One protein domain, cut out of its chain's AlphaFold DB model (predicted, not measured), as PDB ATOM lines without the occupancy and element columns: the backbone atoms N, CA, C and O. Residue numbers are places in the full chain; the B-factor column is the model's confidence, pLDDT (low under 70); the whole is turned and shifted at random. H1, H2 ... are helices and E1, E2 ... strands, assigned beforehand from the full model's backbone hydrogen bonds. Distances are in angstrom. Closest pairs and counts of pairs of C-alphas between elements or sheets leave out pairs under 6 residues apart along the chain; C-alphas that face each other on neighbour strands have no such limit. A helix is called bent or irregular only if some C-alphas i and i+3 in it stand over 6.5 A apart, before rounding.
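AT A GLANCE: This is residues 12 to 137 of the 253 residues of an uncharacterized protein of Tremella mesenterica (UniProt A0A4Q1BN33). Three long helices, H2, H3 and H4, run roughly along one another, H4 bridging H2 and H3, while the shorter H5 packs along H3. Little H1 makes a corner with H2 at one end, and E1 follows H5 directly. The printed part has 126 residues with five named helices and one named strand, in the order H1 H2 H3 H4 H5 E1. It is mostly helix and compact, with a radius of gyration of the C-alphas of 14.8 A and spans of 40 by 36 by 28 A.

HOW THE PARTS SIT: H1, residues 12 to 17, and H2, residues 19 to 38, touch only at the corner, about perpendicular at 79 degrees; their closest C-alphas, Val 15 and Gly 21, are 4.6 A apart. H3, residues 55 to 77, is apart from H2. H4, residues 83 to 106, forms a helical hairpin with H3 at a shallow tilt of 26 degrees, opposite ways, closest at C-alphas 70 and 96, 5.6 A. H4 also touches H2, opposite ways at 28 degrees, closest at C-alphas 31 and 92, 6.5 A. H5, residues 123 to 133, touches H3, opposite ways at 20 degrees, closest at C-alphas 72 and 126, 5.5 A. E1, residues 134 to 136, pairs with no named strand, but residues 47 to 48 pair antiparallel with it. Every O i to N i+4 pair is within hydrogen-bond range in H2 and H3, against 1 of 2 in H1, 19 of 20 in H4 and 5 of 7 in H5.

IN THESE COORDINATES: H1 begins at C-alpha 12 (2.727, 21.378, 20.220). H2 measures 28.9 A, H3 32.4 A and H4 34.9 A. H5, 15.9 A, is only just irregular: C-alphas 129 and 132 are 6.9 A apart. E1 ends at C-alpha 136 (-6.750, 38.834, 28.750).

THE WHOLE: The C-alphas farthest apart, Thr 53 and Pro 83, are 42.4 A apart. The printed part has no cut. The links H2 to H3 and H4 to H5 are long, 16 residues each. Residues 12 to 19 have pLDDT under 70.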
ATOM      1  N   ALA A  12       1.862  21.404  19.031       40.38
ATOM      2  CA  ALA A  12       2.727  21.378  20.220       40.38
ATOM      3  C   ALA A  12       3.980  20.490  20.026       40.38
ATOM      4  O   ALA A  12       4.987  20.635  20.725       40.38
ATOM      5  N   CYS A  13       3.931  19.578  19.050       38.41
ATOM      6  CA  CYS A  13       5.015  18.653  18.725       38.41
ATOM      7  C   CYS A  13       6.213  19.332  18.028       38.41
ATOM      8  O   CYS A  13       7.328  18.834  18.141       38.41
ATOM      9  N   LEU A  14       6.018  20.465  17.341       42.09
ATOM     10  CA  LEU A  14       7.083  21.139  16.580       42.09
ATOM     11  C   LEU A  14       8.041  21.944  17.460       42.09
ATOM     12  O   LEU A  14       9.255  21.820  17.318       42.09
ATOM     13  N   VAL A  15       7.513  22.703  18.425       50.56
ATOM     14  CA  VAL A  15       8.340  23.511  19.342       50.56
ATOM     15  C   VAL A  15       9.096  22.628  20.347       50.56
ATOM     16  O   VAL A  15      10.191  22.975  20.773       50.56
ATOM     17  N   SER A  16       8.545  21.458  20.697       44.31
ATOM     18  CA  SER A  16       9.117  20.555  21.709       44.31
ATOM     19  C   SER A  16      10.127  19.527  21.181       44.31
ATOM     20  O   SER A  16      10.797  18.887  21.990       44.31
ATOM     21  N   ARG A  17      10.261  19.346  19.856       45.81
ATOM     22  CA  ARG A  17      11.147  18.321  19.261       45.81
ATOM     23  C   ARG A  17      12.402  18.858  18.575       45.81
ATOM     24  O   ARG A  17      13.331  18.083  18.373       45.81
ATOM     25  N   SER A  18      12.459  20.147  18.238       58.50
ATOM     26  CA  SER A  18      13.681  20.776  17.724       58.50
ATOM     27  C   SER A  18      14.427  21.473  18.867       58.50
ATOM     28  O   SER A  18      13.817  22.307  19.543       58.50
ATOM     29  N   PRO A  19      15.731  21.201  19.081       67.12
ATOM     30  CA  PRO A  19      16.543  21.928  20.059       67.12
ATOM     31  C   PRO A  19      16.415  23.450  19.910       67.12
ATOM     32  O   PRO A  19      16.287  24.163  20.903       67.12
ATOM     33  N   SER A  20      16.341  23.943  18.670       72.50
ATOM     34  CA  SER A  20      16.191  25.367  18.356       72.50
ATOM     35  C   SER A  20      14.871  25.960  18.859       72.50
ATOM     36  O   SER A  20      14.865  27.078  19.367       72.50
ATOM     37  N   GLY A  21      13.765  25.212  18.775       72.62
ATOM     38  CA  GLY A  21      12.457  25.658  19.269       72.62
ATOM     39  C   GLY A  21      12.420  25.792  20.793       72.62
ATOM     40  O   GLY A  21      11.844  26.740  21.325       72.62
ATOM     41  N   VAL A  22      13.107  24.891  21.501       75.94
ATOM     42  CA  VAL A  22      13.266  24.969  22.960       75.94
ATOM     43  C   VAL A  22      14.103  26.188  23.354       75.94
ATOM     44  O   VAL A  22      13.727  26.906  24.280       75.94
ATOM     45  N   TYR A  23      15.206  26.459  22.646       84.25
ATOM     46  CA  TYR A  23      16.041  27.629  22.928       84.25
ATOM     47  C   TYR A  23      15.306  28.948  22.700       84.25
ATOM     48  O   TYR A  23      15.419  29.826  23.552       84.25
ATOM     49  N   LEU A  24      14.514  29.062  21.630       86.00
ATOM     50  CA  LEU A  24      13.690  30.244  21.363       86.00
ATOM     51  C   LEU A  24      12.766  30.547  22.548       86.00
ATOM     52  O   LEU A  24      12.803  31.633  23.113       86.00
ATOM     53  N   VAL A  25      12.002  29.557  23.016       84.31
ATOM     54  CA  VAL A  25      11.076  29.756  24.147       84.31
ATOM     55  C   VAL A  25      11.810  30.165  25.428       84.31
ATOM     56  O   VAL A  25      11.323  31.008  26.183       84.31
ATOM     57  N   LEU A  26      12.973  29.568  25.702       86.06
ATOM     58  CA  LEU A  26      13.772  29.915  26.879       86.06
ATOM     59  C   LEU A  26      14.346  31.335  26.792       86.06
ATOM     60  O   LEU A  26      14.381  32.027  27.811       86.06
ATOM     61  N   GLN A  27      14.759  31.768  25.600       91.88
ATOM     62  CA  GLN A  27      15.198  33.140  25.345       91.88
ATOM     63  C   GLN A  27      14.067  34.125  25.647       91.88
ATOM     64  O   GLN A  27      14.270  35.012  26.471       91.88
ATOM     65  N   GLU A  28      12.855  33.893  25.137       90.56
ATOM     66  CA  GLU A  28      11.710  34.782  25.387       90.56
ATOM     67  C   GLU A  28      11.335  34.897  26.869       90.56
ATOM     68  O   GLU A  28      11.009  35.976  27.376       90.56
ATOM     69  N   ILE A  29      11.425  33.794  27.618       88.81
ATOM     70  CA  ILE A  29      11.211  33.814  29.071       88.81
ATOM     71  C   ILE A  29      12.276  34.675  29.764       88.81
ATOM     72  O   ILE A  29      11.954  35.440  30.684       88.81
ATOM     73  N   ALA A  30      13.537  34.558  29.344       90.62
ATOM     74  CA  ALA A  30      14.635  35.338  29.897       90.62
ATOM     75  C   ALA A  30      14.497  36.828  29.547       90.62
ATOM     76  O   ALA A  30      14.620  37.665  30.445       90.62
ATOM     77  N   HIS A  31      14.165  37.153  28.292       91.62
ATOM     78  CA  HIS A  31      13.916  38.515  27.818       91.62
ATOM     79  C   HIS A  31      12.823  39.187  28.659       91.62
ATOM     80  O   HIS A  31      13.064  40.233  29.266       91.62
ATOM     81  N   PHE A  32      11.657  38.541  28.800       90.25
ATOM     82  CA  PHE A  32      10.566  39.053  29.634       90.25
ATOM     83  C   PHE A  32      10.997  39.273  31.088       90.25
ATOM     84  O   PHE A  32      10.674  40.299  31.679       90.25
ATOM     85  N   THR A  33      11.730  38.326  31.678       89.75
ATOM     86  CA  THR A  33      12.169  38.422  33.079       89.75
ATOM     87  C   THR A  33      13.069  39.635  33.302       89.75
ATOM     88  O   THR A  33      12.852  40.401  34.242       89.75
ATOM     89  N   VAL A  34      14.059  39.831  32.428       88.69
ATOM     90  CA  VAL A  34      14.981  40.971  32.498       88.69
ATOM     91  C   VAL A  34      14.225  42.288  32.337       88.69
ATOM     92  O   VAL A  34      14.401  43.188  33.157       88.69
ATOM     93  N   LEU A  35      13.343  42.386  31.340       87.31
ATOM     94  CA  LEU A  35      12.556  43.594  31.097       87.31
ATOM     95  C   LEU A  35      11.590  43.920  32.234       87.31
ATOM     96  O   LEU A  35      11.503  45.071  32.653       87.31
ATOM     97  N   ASN A  36      10.875  42.919  32.751       88.56
ATOM     98  CA  ASN A  36       9.943  43.108  33.857       88.56
ATOM     99  C   ASN A  36      10.681  43.649  35.084       88.56
ATOM    100  O   ASN A  36      10.233  44.615  35.690       88.56
ATOM    101  N   ASN A  37      11.852  43.094  35.404       86.81
ATOM    102  CA  ASN A  37      12.676  43.588  36.504       86.81
ATOM    103  C   ASN A  37      13.165  45.024  36.259       86.81
ATOM    104  O   ASN A  37      13.086  45.852  37.165       86.81
ATOM    105  N   ALA A  38      13.621  45.335  35.043       83.69
ATOM    106  CA  ALA A  38      14.064  46.680  34.677       83.69
ATOM    107  C   ALA A  38      12.932  47.722  34.760       83.69
ATOM    108  O   ALA A  38      13.178  48.871  35.118       83.69
ATOM    109  N   ALA A  39      11.687  47.316  34.496       82.62
ATOM    110  CA  ALA A  39      10.498  48.159  34.615       82.62
ATOM    111  C   ALA A  39       9.982  48.325  36.063       82.62
ATOM    112  O   ALA A  39       8.936  48.939  36.269       82.62
ATOM    113  N   GLY A  40      10.678  47.780  37.070       87.31
ATOM    114  CA  GLY A  40      10.247  47.807  38.476       87.31
ATOM    115  C   GLY A  40       9.334  46.643  38.884       87.31
ATOM    116  O   GLY A  40       8.845  46.604  40.013       87.31
ATOM    117  N   GLY A  41       9.135  45.667  37.999       89.06
ATOM    118  CA  GLY A  41       8.347  44.464  38.233       89.06
ATOM    119  C   GLY A  41       6.836  44.667  38.090       89.06
ATOM    120  O   GLY A  41       6.338  45.674  37.595       89.06
ATOM    121  N   GLY A  42       6.080  43.665  38.543       91.00
ATOM    122  CA  GLY A  42       4.617  43.722  38.625       91.00
ATOM    123  C   GLY A  42       3.875  43.215  37.389       91.00
ATOM    124  O   GLY A  42       2.717  42.812  37.517       91.00
ATOM    125  N   PHE A  43       4.520  43.130  36.222       92.56
ATOM    126  CA  PHE A  43       3.904  42.497  35.058       92.56
ATOM    127  C   PHE A  43       3.844  40.978  35.244       92.56
ATOM    128  O   PHE A  43       4.839  40.320  35.561       92.56
ATOM    129  N   LYS A  44       2.657  40.407  35.035       92.31
ATOM    130  CA  LYS A  44       2.404  38.963  34.997       92.31
ATOM    131  C   LYS A  44       1.964  38.554  33.597       92.31
ATOM    132  O   LYS A  44       1.371  39.346  32.865       92.31
ATOM    133  N   ASN A  45       2.212  37.296  33.249       88.75
ATOM    134  CA  ASN A  45       1.885  36.762  31.928       88.75
ATOM    135  C   ASN A  45       0.381  36.883  31.645       88.75
ATOM    136  O   ASN A  45      -0.449  36.481  32.464       88.75
ATOM    137  N   CYS A  46       0.055  37.399  30.466       91.44
ATOM    138  CA  CYS A  46      -1.301  37.422  29.941       91.44
ATOM    139  C   CYS A  46      -1.668  36.075  29.292       91.44
ATOM    140  O   CYS A  46      -0.823  35.197  29.098       91.44
ATOM    141  N   THR A  47      -2.948  35.909  28.967       92.50
ATOM    142  CA  THR A  47      -3.464  34.807  28.154       92.50
ATOM    143  C   THR A  47      -3.484  35.236  26.697       92.50
ATOM    144  O   THR A  47      -4.041  36.287  26.371       92.50
ATOM    145  N   TYR A  48      -2.931  34.397  25.827       90.69
ATOM    146  CA  TYR A  48      -2.832  34.651  24.394       90.69
ATOM    147  C   TYR A  48      -3.604  33.603  23.596       90.69
ATOM    148  O   TYR A  48      -3.696  32.445  24.013       90.69
ATOM    149  N   LYS A  49      -4.144  34.010  22.448       91.56
ATOM    150  CA  LYS A  49      -4.826  33.142  21.487       91.56
ATOM    151  C   LYS A  49      -4.232  33.366  20.107       91.56
ATOM    152  O   LYS A  49      -4.225  34.485  19.609       91.56
ATOM    153  N   PHE A  50      -3.777  32.285  19.489       89.56
ATOM    154  CA  PHE A  50      -3.199  32.315  18.152       89.56
ATOM    155  C   PHE A  50      -4.099  31.537  17.186       89.56
ATOM    156  O   PHE A  50      -4.538  30.437  17.537       89.56
ATOM    157  N   PRO A  51      -4.379  32.064  15.981       86.25
ATOM    158  CA  PRO A  51      -5.211  31.403  14.976       86.25
ATOM    159  C   PRO A  51      -4.416  30.312  14.237       86.25
ATOM    160  O   PRO A  51      -4.232  30.366  13.028       86.25
ATOM    161  N   VAL A  52      -3.887  29.339  14.980       86.88
ATOM    162  CA  VAL A  52      -2.961  28.321  14.471       86.88
ATOM    163  C   VAL A  52      -3.643  26.962  14.461       86.88
ATOM    164  O   VAL A  52      -4.013  26.434  15.511       86.88
ATOM    165  N   THR A  53      -3.766  26.371  13.275       89.81
ATOM    166  CA  THR A  53      -4.321  25.021  13.095       89.81
ATOM    167  C   THR A  53      -3.322  24.049  12.482       89.81
ATOM    168  O   THR A  53      -3.383  22.850  12.763       89.81
ATOM    169  N   THR A  54      -2.366  24.560  11.706       85.88
ATOM    170  CA  THR A  54      -1.331  23.780  11.027       85.88
ATOM    171  C   THR A  54       0.084  24.195  11.458       85.88
ATOM    172  O   THR A  54       0.288  25.303  11.959       85.88
ATOM    173  N   PRO A  55       1.101  23.343  11.229       84.38
ATOM    174  CA  PRO A  55       2.511  23.725  11.334       84.38
ATOM    175  C   PRO A  55       2.882  24.986  10.549       84.38
ATOM    176  O   PRO A  55       3.659  25.809  11.025       84.38
ATOM    177  N   LYS A  56       2.306  25.149   9.354       82.81
ATOM    178  CA  LYS A  56       2.550  26.312   8.501       82.81
ATOM    179  C   LYS A  56       1.955  27.578   9.117       82.81
ATOM    180  O   LYS A  56       2.608  28.619   9.099       82.81
ATOM    181  N   ASP A  57       0.767  27.479   9.716       83.38
ATOM    182  CA  ASP A  57       0.152  28.596  10.441       83.38
ATOM    183  C   ASP A  57       1.022  28.988  11.638       83.38
ATOM    184  O   ASP A  57       1.243  30.171  11.872       83.38
ATOM    185  N   LEU A  58       1.550  27.999  12.375       86.62
ATOM    186  CA  LEU A  58       2.430  28.243  13.520       86.62
ATOM    187  C   LEU A  58       3.667  29.018  13.088       86.62
ATOM    188  O   LEU A  58       4.029  29.997  13.732       86.62
ATOM    189  N   LEU A  59       4.309  28.571  12.013       86.25
ATOM    190  CA  LEU A  59       5.510  29.199  11.496       86.25
ATOM    191  C   LEU A  59       5.229  30.626  11.002       86.25
ATOM    192  O   LEU A  59       5.944  31.549  11.371       86.25
ATOM    193  N   THR A  60       4.126  30.820  10.272       84.00
ATOM    194  CA  THR A  60       3.691  32.141   9.789       84.00
ATOM    195  C   THR A  60       3.408  33.095  10.950       84.00
ATOM    196  O   THR A  60       3.881  34.228  10.959       84.00
ATOM    197  N   VAL A  61       2.667  32.642  11.965       88.19
ATOM    198  CA  VAL A  61       2.355  33.452  13.152       88.19
ATOM    199  C   VAL A  61       3.614  33.733  13.975       88.19
ATOM    200  O   VAL A  61       3.784  34.855  14.443       88.19
ATOM    201  N   SER A  62       4.519  32.758  14.112       88.88
ATOM    202  CA  SER A  62       5.801  32.946  14.807       88.88
ATOM    203  C   SER A  62       6.649  33.999  14.101       88.88
ATOM    204  O   SER A  62       7.116  34.929  14.747       88.88
ATOM    205  N   GLN A  63       6.765  33.917  12.771       87.50
ATOM    206  CA  GLN A  63       7.473  34.902  11.959       87.50
ATOM    207  C   GLN A  63       6.926  36.316  12.187       87.50
ATOM    208  O   GLN A  63       7.695  37.252  12.403       87.50
ATOM    209  N   VAL A  64       5.600  36.484  12.177       89.00
ATOM    210  CA  VAL A  64       4.956  37.783  12.423       89.00
ATOM    211  C   VAL A  64       5.257  38.298  13.829       89.00
ATOM    212  O   VAL A  64       5.675  39.443  13.970       89.00
ATOM    213  N   ILE A  65       5.074  37.476  14.866       90.81
ATOM    214  CA  ILE A  65       5.273  37.893  16.262       90.81
ATOM    215  C   ILE A  65       6.728  38.265  16.522       90.81
ATOM    216  O   ILE A  65       6.973  39.303  17.131       90.81
ATOM    217  N   THR A  66       7.679  37.465  16.037       91.56
ATOM    218  CA  THR A  66       9.108  37.765  16.173       91.56
ATOM    219  C   THR A  66       9.463  39.056  15.435       91.56
ATOM    220  O   THR A  66      10.123  39.911  16.013       91.56
ATOM    221  N   THR A  67       8.934  39.277  14.222       89.69
ATOM    222  CA  THR A  67       9.145  40.547  13.494       89.69
ATOM    223  C   THR A  67       8.573  41.742  14.279       89.69
ATOM    224  O   THR A  67       9.217  42.782  14.384       89.69
ATOM    225  N   VAL A  68       7.372  41.618  14.861       92.50
ATOM    226  CA  VAL A  68       6.762  42.683  15.685       92.50
ATOM    227  C   VAL A  68       7.574  42.939  16.958       92.50
ATOM    228  O   VAL A  68       7.777  44.095  17.322       92.50
ATOM    229  N   GLY A  69       8.035  41.883  17.635       92.06
ATOM    230  CA  GLY A  69       8.841  41.971  18.853       92.06
ATOM    231  C   GLY A  69      10.185  42.651  18.610       92.06
ATOM    232  O   GLY A  69      10.530  43.599  19.315       92.06
ATOM    233  N   GLU A  70      10.891  42.236  17.559       92.38
ATOM    234  CA  GLU A  70      12.122  42.867  17.088       92.38
ATOM    235  C   GLU A  70      11.912  44.360  16.814       92.38
ATOM    236  O   GLU A  70      12.597  45.208  17.390       92.38
ATOM    237  N   ALA A  71      10.900  44.698  16.014       91.62
ATOM    238  CA  ALA A  71      10.609  46.077  15.645       91.62
ATOM    239  C   ALA A  71      10.224  46.959  16.849       91.62
ATOM    240  O   ALA A  71      10.602  48.134  16.915       91.62
ATOM    241  N   ALA A  72       9.516  46.390  17.831       92.44
ATOM    242  CA  ALA A  72       9.204  47.053  19.094       92.44
ATOM    243  C   ALA A  72      10.471  47.355  19.907       92.44
ATOM    244  O   ALA A  72      10.615  48.451  20.451       92.44
ATOM    245  N   PHE A  73      11.405  46.402  19.974       91.75
ATOM    246  CA  PHE A  73      12.683  46.587  20.658       91.75
ATOM    247  C   PHE A  73      13.557  47.637  19.981       91.75
ATOM    248  O   PHE A  73      14.132  48.479  20.673       91.75
ATOM    249  N   ILE A  74      13.627  47.632  18.647       91.56
ATOM    250  CA  ILE A  74      14.352  48.656  17.884       91.56
ATOM    251  C   ILE A  74      13.768  50.036  18.193       91.56
ATOM    252  O   ILE A  74      14.516  50.942  18.566       91.56
ATOM    253  N   GLY A  75      12.444  50.199  18.126       90.06
ATOM    254  CA  GLY A  75      11.797  51.479  18.424       90.06
ATOM    255  C   GLY A  75      11.932  51.923  19.883       90.06
ATOM    256  O   GLY A  75      12.049  53.116  20.159       90.06
ATOM    257  N   ALA A  76      11.989  50.983  20.828       89.00
ATOM    258  CA  ALA A  76      12.212  51.278  22.242       89.00
ATOM    259  C   ALA A  76      13.688  51.531  22.595       89.00
ATOM    260  O   ALA A  76      13.963  52.104  23.651       89.00
ATOM    261  N   SER A  77      14.639  51.129  21.744       87.75
ATOM    262  CA  SER A  77      16.077  51.160  22.049       87.75
ATOM    263  C   SER A  77      16.588  52.555  22.427       87.75
ATOM    264  O   SER A  77      17.405  52.685  23.340       87.75
ATOM    265  N   GLY A  78      16.042  53.607  21.806       84.62
ATOM    266  CA  GLY A  78      16.369  55.002  22.114       84.62
ATOM    267  C   GLY A  78      15.938  55.461  23.512       84.62
ATOM    268  O   GLY A  78      16.485  56.432  24.030       84.62
ATOM    269  N   ASN A  79      15.004  54.751  24.152       86.56
ATOM    270  CA  ASN A  79      14.506  55.070  25.491       86.56
ATOM    271  C   ASN A  79      15.315  54.389  26.607       86.56
ATOM    272  O   ASN A  79      15.108  54.679  27.786       86.56
ATOM    273  N   LEU A  80      16.239  53.484  26.266       85.00
ATOM    274  CA  LEU A  80      17.099  52.809  27.234       85.00
ATOM    275  C   LEU A  80      18.239  53.749  27.653       85.00
ATOM    276  O   LEU A  80      19.244  53.892  26.960       85.00
ATOM    277  N   THR A  81      18.095  54.405  28.803       85.06
ATOM    278  CA  THR A  81      19.086  55.382  29.289       85.06
ATOM    279  C   THR A  81      20.202  54.745  30.114       85.06
ATOM    280  O   THR A  81      21.353  55.186  30.033       85.06
ATOM    281  N   ASP A  82      19.909  53.678  30.854       87.12
ATOM    282  CA  ASP A  82      20.885  52.962  31.675       87.12
ATOM    283  C   ASP A  82      21.845  52.107  30.810       87.12
ATOM    284  O   ASP A  82      21.387  51.399  29.907       87.12
ATOM    285  N   PRO A  83      23.176  52.155  31.030       89.44
ATOM    286  CA  PRO A  83      24.134  51.376  30.244       89.44
ATOM    287  C   PRO A  83      23.925  49.857  30.304       89.44
ATOM    288  O   PRO A  83      24.064  49.189  29.278       89.44
ATOM    289  N   ALA A  84      23.571  49.304  31.468       87.00
ATOM    290  CA  ALA A  84      23.331  47.870  31.597       87.00
ATOM    291  C   ALA A  84      22.034  47.471  30.877       87.00
ATOM    292  O   ALA A  84      22.006  46.458  30.177       87.00
ATOM    293  N   ALA A  85      20.994  48.306  30.958       85.62
ATOM    294  CA  ALA A  85      19.768  48.132  30.184       85.62
ATOM    295  C   ALA A  85      20.031  48.188  28.670       85.62
ATOM    296  O   ALA A  85      19.506  47.356  27.933       85.62
ATOM    297  N   ARG A  86      20.890  49.103  28.197       88.75
ATOM    298  CA  ARG A  86      21.309  49.162  26.784       88.75
ATOM    299  C   ARG A  86      22.048  47.903  26.346       88.75
ATOM    300  O   ARG A  86      21.761  47.379  25.275       88.75
ATOM    301  N   GLN A  87      22.964  47.393  27.166       90.81
ATOM    302  CA  GLN A  87      23.689  46.158  26.863       90.81
ATOM    303  C   GLN A  87      22.754  44.940  26.824       90.81
ATOM    304  O   GLN A  87      22.842  44.127  25.904       90.81
ATOM    305  N   ALA A  88      21.837  44.830  27.787       89.69
ATOM    306  CA  ALA A  88      20.821  43.783  27.795       89.69
ATOM    307  C   ALA A  88      19.901  43.891  26.570       89.69
ATOM    308  O   ALA A  88      19.695  42.899  25.876       89.69
ATOM    309  N   GLY A  89      19.418  45.095  26.253       90.31
ATOM    310  CA  GLY A  89      18.596  45.364  25.072       90.31
ATOM    311  C   GLY A  89      19.302  45.004  23.763       90.31
ATOM    312  O   GLY A  89      18.710  44.335  22.922       90.31
ATOM    313  N   ALA A  90      20.585  45.349  23.616       91.81
ATOM    314  CA  ALA A  90      21.384  44.960  22.453       91.81
ATOM    315  C   ALA A  90      21.523  43.432  22.324       91.81
ATOM    316  O   ALA A  90      21.451  42.888  21.221       91.81
ATOM    317  N   SER A  91      21.683  42.722  23.447       93.25
ATOM    318  CA  SER A  91      21.710  41.256  23.450       93.25
ATOM    319  C   SER A  91      20.365  40.646  23.058       93.25
ATOM    320  O   SER A  91      20.356  39.637  22.354       93.25
ATOM    321  N   ILE A  92      19.250  41.226  23.515       92.62
ATOM    322  CA  ILE A  92      17.903  40.774  23.147       92.62
ATOM    323  C   ILE A  92      17.701  40.968  21.647       92.62
ATOM    324  O   ILE A  92      17.424  39.999  20.950       92.62
ATOM    325  N   LEU A  93      17.971  42.169  21.129       92.31
ATOM    326  CA  LEU A  93      17.824  42.472  19.707       92.31
ATOM    327  C   LEU A  93      18.638  41.514  18.817       92.31
ATOM    328  O   LEU A  93      18.135  41.017  17.816       92.31
ATOM    329  N   SER A  94      19.868  41.169  19.216       93.50
ATOM    330  CA  SER A  94      20.680  40.173  18.500       93.50
ATOM    331  C   SER A  94      20.075  38.759  18.497       93.50
ATOM    332  O   SER A  94      20.310  37.993  17.556       93.50
ATOM    333  N   ASN A  95      19.357  38.365  19.553       93.12
ATOM    334  CA  ASN A  95      18.633  37.095  19.587       93.12
ATOM    335  C   ASN A  95      17.408  37.157  18.668       93.12
ATOM    336  O   ASN A  95      17.271  36.271  17.826       93.12
ATOM    337  N   GLU A  96      16.583  38.201  18.791       91.94
ATOM    338  CA  GLU A  96      15.373  38.398  17.978       91.94
ATOM    339  C   GLU A  96      15.697  38.375  16.478       91.94
ATOM    340  O   GLU A  96      15.095  37.604  15.736       91.94
ATOM    341  N   ALA A  97      16.741  39.091  16.041       91.31
ATOM    342  CA  ALA A  97      17.169  39.113  14.639       91.31
ATOM    343  C   ALA A  97      17.555  37.719  14.105       91.31
ATOM    344  O   ALA A  97      17.234  37.343  12.973       91.31
ATOM    345  N   ARG A  98      18.225  36.898  14.929       93.06
ATOM    346  CA  ARG A  98      18.576  35.511  14.566       93.06
ATOM    347  C   ARG A  98      17.355  34.604  14.526       93.06
ATOM    348  O   ARG A  98      17.271  33.753  13.642       93.06
ATOM    349  N   GLN A  99      16.432  34.763  15.473       91.69
ATOM    350  CA  GLN A  99      15.171  34.027  15.466       91.69
ATOM    351  C   GLN A  99      14.352  34.384  14.222       91.69
ATOM    352  O   GLN A  99      13.893  33.476  13.533       91.69
ATOM    353  N   ASN A 100      14.245  35.675  13.893       90.06
ATOM    354  CA  ASN A 100      13.570  36.171  12.700       90.06
ATOM    355  C   ASN A 100      14.180  35.545  11.439       90.06
ATOM    356  O   ASN A 100      13.493  34.838  10.706       90.06
ATOM    357  N   SER A 101      15.497  35.681  11.256       90.06
ATOM    358  CA  SER A 101      16.208  35.111  10.100       90.06
ATOM    359  C   SER A 101      15.983  33.598   9.967       90.06
ATOM    360  O   SER A 101      15.783  33.079   8.868       90.06
ATOM    361  N   LYS A 102      15.957  32.872  11.096       90.19
ATOM    362  CA  LYS A 102      15.708  31.428  11.095       90.19
ATOM    363  C   LYS A 102      14.264  31.077  10.730       90.19
ATOM    364  O   LYS A 102      14.045  30.140   9.967       90.19
ATOM    365  N   LEU A 103      13.282  31.795  11.266       88.75
ATOM    366  CA  LEU A 103      11.864  31.575  10.964       88.75
ATOM    367  C   LEU A 103      11.546  31.886   9.492       88.75
ATOM    368  O   LEU A 103      10.741  31.178   8.882       88.75
ATOM    369  N   ARG A 104      12.233  32.869   8.899       86.31
ATOM    370  CA  ARG A 104      12.166  33.180   7.464       86.31
ATOM    371  C   ARG A 104      12.669  32.023   6.615       86.31
ATOM    372  O   ARG A 104      11.947  31.567   5.732       86.31
ATOM    373  N   GLU A 105      13.858  31.509   6.926       87.88
ATOM    374  CA  GLU A 105      14.443  30.361   6.225       87.88
ATOM    375  C   GLU A 105      13.519  29.135   6.283       87.88
ATOM    376  O   GLU A 105      13.218  28.530   5.256       87.88
ATOM    377  N   GLU A 106      12.996  28.804   7.466       86.31
ATOM    378  CA  GLU A 106      12.048  27.693   7.638       86.31
ATOM    379  C   GLU A 106      10.738  27.924   6.865       86.31
ATOM    380  O   GLU A 106      10.056  26.972   6.480       86.31
ATOM    381  N   SER A 107      10.376  29.189   6.622       80.44
ATOM    382  CA  SER A 107       9.195  29.583   5.842       80.44
ATOM    383  C   SER A 107       9.440  29.558   4.329       80.44
ATOM    384  O   SER A 107       8.522  29.857   3.564       80.44
ATOM    385  N   GLY A 108      10.650  29.193   3.889       81.56
ATOM    386  CA  GLY A 108      11.061  29.215   2.486       81.56
ATOM    387  C   GLY A 108      11.338  30.619   1.948       81.56
ATOM    388  O   GLY A 108      11.288  30.811   0.735       81.56
ATOM    389  N   LEU A 109      11.583  31.588   2.835       80.56
ATOM    390  CA  LEU A 109      11.912  32.970   2.488       80.56
ATOM    391  C   LEU A 109      13.425  33.179   2.522       80.56
ATOM    392  O   LEU A 109      14.158  32.411   3.150       80.56
ATOM    393  N   ASP A 110      13.887  34.274   1.920       83.88
ATOM    394  CA  ASP A 110      15.279  34.694   2.066       83.88
ATOM    395  C   ASP A 110      15.633  34.923   3.538       83.88
ATOM    396  O   ASP A 110      14.942  35.655   4.258       83.88
ATOM    397  N   PHE A 111      16.751  34.323   3.954       84.69
ATOM    398  CA  PHE A 111      17.309  34.458   5.300       84.69
ATOM    399  C   PHE A 111      17.614  35.922   5.648       84.69
ATOM    400  O   PHE A 111      17.361  36.352   6.770       84.69
ATOM    401  N   PHE A 112      18.132  36.689   4.684       83.25
ATOM    402  CA  PHE A 112      18.422  38.111   4.851       83.25
ATOM    403  C   PHE A 112      17.231  38.984   4.448       83.25
ATOM    404  O   PHE A 112      16.554  38.735   3.444       83.25
ATOM    405  N   ASN A 113      17.023  40.061   5.204       78.12
ATOM    406  CA  ASN A 113      16.121  41.133   4.806       78.12
ATOM    407  C   ASN A 113      16.700  41.870   3.582       78.12
ATOM    408  O   ASN A 113      17.907  42.069   3.476       78.12
ATOM    409  N   ALA A 114      15.838  42.260   2.641       74.50
ATOM    410  CA  ALA A 114      16.216  43.028   1.451       74.50
ATOM    411  C   ALA A 114      16.468  44.516   1.760       74.50
ATOM    412  O   ALA A 114      17.029  45.235   0.934       74.50
ATOM    413  N   VAL A 115      16.039  44.967   2.940       78.00
ATOM    414  CA  VAL A 115      16.272  46.313   3.467       78.00
ATOM    415  C   VAL A 115      17.608  46.389   4.204       78.00
ATOM    416  O   VAL A 115      18.109  45.381   4.697       78.00
ATOM    417  N   ASN A 116      18.193  47.585   4.288       81.12
ATOM    418  CA  ASN A 116      19.504  47.777   4.921       81.12
ATOM    419  C   ASN A 116      19.416  47.861   6.448       81.12
ATOM    420  O   ASN A 116      20.397  47.586   7.136       81.12
ATOM    421  N   PHE A 117      18.258  48.267   6.964       84.81
ATOM    422  CA  PHE A 117      17.984  48.375   8.388       84.81
ATOM    423  C   PHE A 117      16.648  47.710   8.717       84.81
ATOM    424  O   PHE A 117      15.732  47.683   7.896       84.81
ATOM    425  N   ASP A 118      16.520  47.190   9.929       86.94
ATOM    426  CA  ASP A 118      15.254  46.639  10.402       86.94
ATOM    427  C   ASP A 118      14.303  47.756  10.844       86.94
ATOM    428  O   ASP A 118      14.710  48.807  11.351       86.94
ATOM    429  N   THR A 119      13.009  47.534  10.629       86.75
ATOM    430  CA  THR A 119      11.982  48.549  10.860       86.75
ATOM    431  C   THR A 119      11.771  48.797  12.353       86.75
ATOM    432  O   THR A 119      11.495  47.871  13.111       86.75
ATOM    433  N   ALA A 120      11.803  50.060  12.774       89.38
ATOM    434  CA  ALA A 120      11.420  50.465  14.124       89.38
ATOM    435  C   ALA A 120       9.905  50.721  14.217       89.38
ATOM    436  O   ALA A 120       9.352  51.451  13.395       89.38
ATOM    437  N   LEU A 121       9.243  50.186  15.249       90.69
ATOM    438  CA  LEU A 121       7.845  50.500  15.570       90.69
ATOM    439  C   LEU A 121       7.738  51.307  16.862       90.69
ATOM    440  O   LEU A 121       8.464  51.068  17.827       90.69
ATOM    441  N   THR A 122       6.774  52.222  16.922       90.81
ATOM    442  CA  THR A 122       6.408  52.847  18.199       90.81
ATOM    443  C   THR A 122       5.767  51.817  19.137       90.81
ATOM    444  O   THR A 122       5.264  50.773  18.708       90.81
ATOM    445  N   ALA A 123       5.722  52.124  20.436       91.38
ATOM    446  CA  ALA A 123       5.070  51.248  21.408       91.38
ATOM    447  C   ALA A 123       3.575  51.035  21.098       91.38
ATOM    448  O   ALA A 123       3.087  49.914  21.221       91.38
ATOM    449  N   SER A 124       2.864  52.071  20.634       92.56
ATOM    450  CA  SER A 124       1.463  51.962  20.205       92.56
ATOM    451  C   SER A 124       1.306  51.068  18.978       92.56
ATOM    452  O   SER A 124       0.409  50.230  18.949       92.56
ATOM    453  N   GLN A 125       2.188  51.192  17.985       92.25
ATOM    454  CA  GLN A 125       2.143  50.367  16.775       92.25
ATOM    455  C   GLN A 125       2.405  48.894  17.092       92.25
ATOM    456  O   GLN A 125       1.606  48.033  16.724       92.25
ATOM    457  N   ALA A 126       3.472  48.610  17.842       93.62
ATOM    458  CA  ALA A 126       3.799  47.259  18.284       93.62
ATOM    459  C   ALA A 126       2.675  46.651  19.134       93.62
ATOM    460  O   ALA A 126       2.245  45.522  18.889       93.62
ATOM    461  N   TYR A 127       2.149  47.414  20.098       93.69
ATOM    462  CA  TYR A 127       1.036  46.975  20.938       93.69
ATOM    463  C   TYR A 127      -0.215  46.678  20.110       93.69
ATOM    464  O   TYR A 127      -0.848  45.648  20.317       93.69
ATOM    465  N   SER A 128      -0.533  47.520  19.128       94.12
ATOM    466  CA  SER A 128      -1.700  47.343  18.256       94.12
ATOM    467  C   SER A 128      -1.575  46.127  17.341       94.12
ATOM    468  O   SER A 128      -2.556  45.416  17.142       94.12
ATOM    469  N   LEU A 129      -0.372  45.832  16.837       94.19
ATOM    470  CA  LEU A 129      -0.105  44.628  16.044       94.19
ATOM    471  C   LEU A 129      -0.140  43.343  16.884       94.19
ATOM    472  O   LEU A 129      -0.543  42.293  16.384       94.19
ATOM    473  N   ALA A 130       0.247  43.415  18.160       93.00
ATOM    474  CA  ALA A 130       0.195  42.283  19.084       93.00
ATOM    475  C   ALA A 130      -1.200  42.068  19.707       93.00
ATOM    476  O   ALA A 130      -1.552  40.940  20.061       93.00
ATOM    477  N   HIS A 131      -2.003  43.129  19.836       93.31
ATOM    478  CA  HIS A 131      -3.297  43.119  20.523       93.31
ATOM    479  C   HIS A 131      -4.275  42.037  20.024       93.31
ATOM    480  O   HIS A 131      -4.917  41.414  20.869       93.31
ATOM    481  N   PRO A 132      -4.387  41.720  18.717       92.06
ATOM    482  CA  PRO A 132      -5.262  40.645  18.242       92.06
ATOM    483  C   PRO A 132      -4.955  39.263  18.836       92.06
ATOM    484  O   PRO A 132      -5.841  38.413  18.896       92.06
ATOM    485  N   PHE A 133      -3.720  39.031  19.290       91.75
ATOM    486  CA  PHE A 133      -3.321  37.781  19.937       91.75
ATOM    487  C   PHE A 133      -3.542  37.794  21.455       91.75
ATOM    488  O   PHE A 133      -3.433  36.751  22.106       91.75
ATOM    489  N   LEU A 134      -3.844  38.954  22.043       91.69
ATOM    490  CA  LEU A 134      -4.042  39.131  23.475       91.69
ATOM    491  C   LEU A 134      -5.499  38.846  23.856       91.69
ATOM    492  O   LEU A 134      -6.415  39.551  23.449       91.69
ATOM    493  N   SER A 135      -5.730  37.823  24.682       92.88
ATOM    494  CA  SER A 135      -7.081  37.489  25.148       92.88
ATOM    495  C   SER A 135      -7.439  38.174  26.465       92.88
ATOM    496  O   SER A 135      -8.571  38.623  26.616       92.88
ATOM    497  N   SER A 136      -6.536  38.180  27.449       92.38
ATOM    498  CA  SER A 136      -6.750  38.834  28.750       92.38
ATOM    499  C   SER A 136      -5.452  38.937  29.551       92.38
ATOM    500  O   SER A 136      -4.594  38.064  29.453       92.38
ATOM    501  N   CYS A 137      -5.322  39.959  30.395       91.00
ATOM    502  CA  CYS A 137      -4.221  40.100  31.354       91.00
ATOM    503  C   CYS A 137      -4.752  40.127  32.795       91.00
ATOM    504  O   CYS A 137      -5.885  40.563  33.014       91.00
TER     505      CYS A 137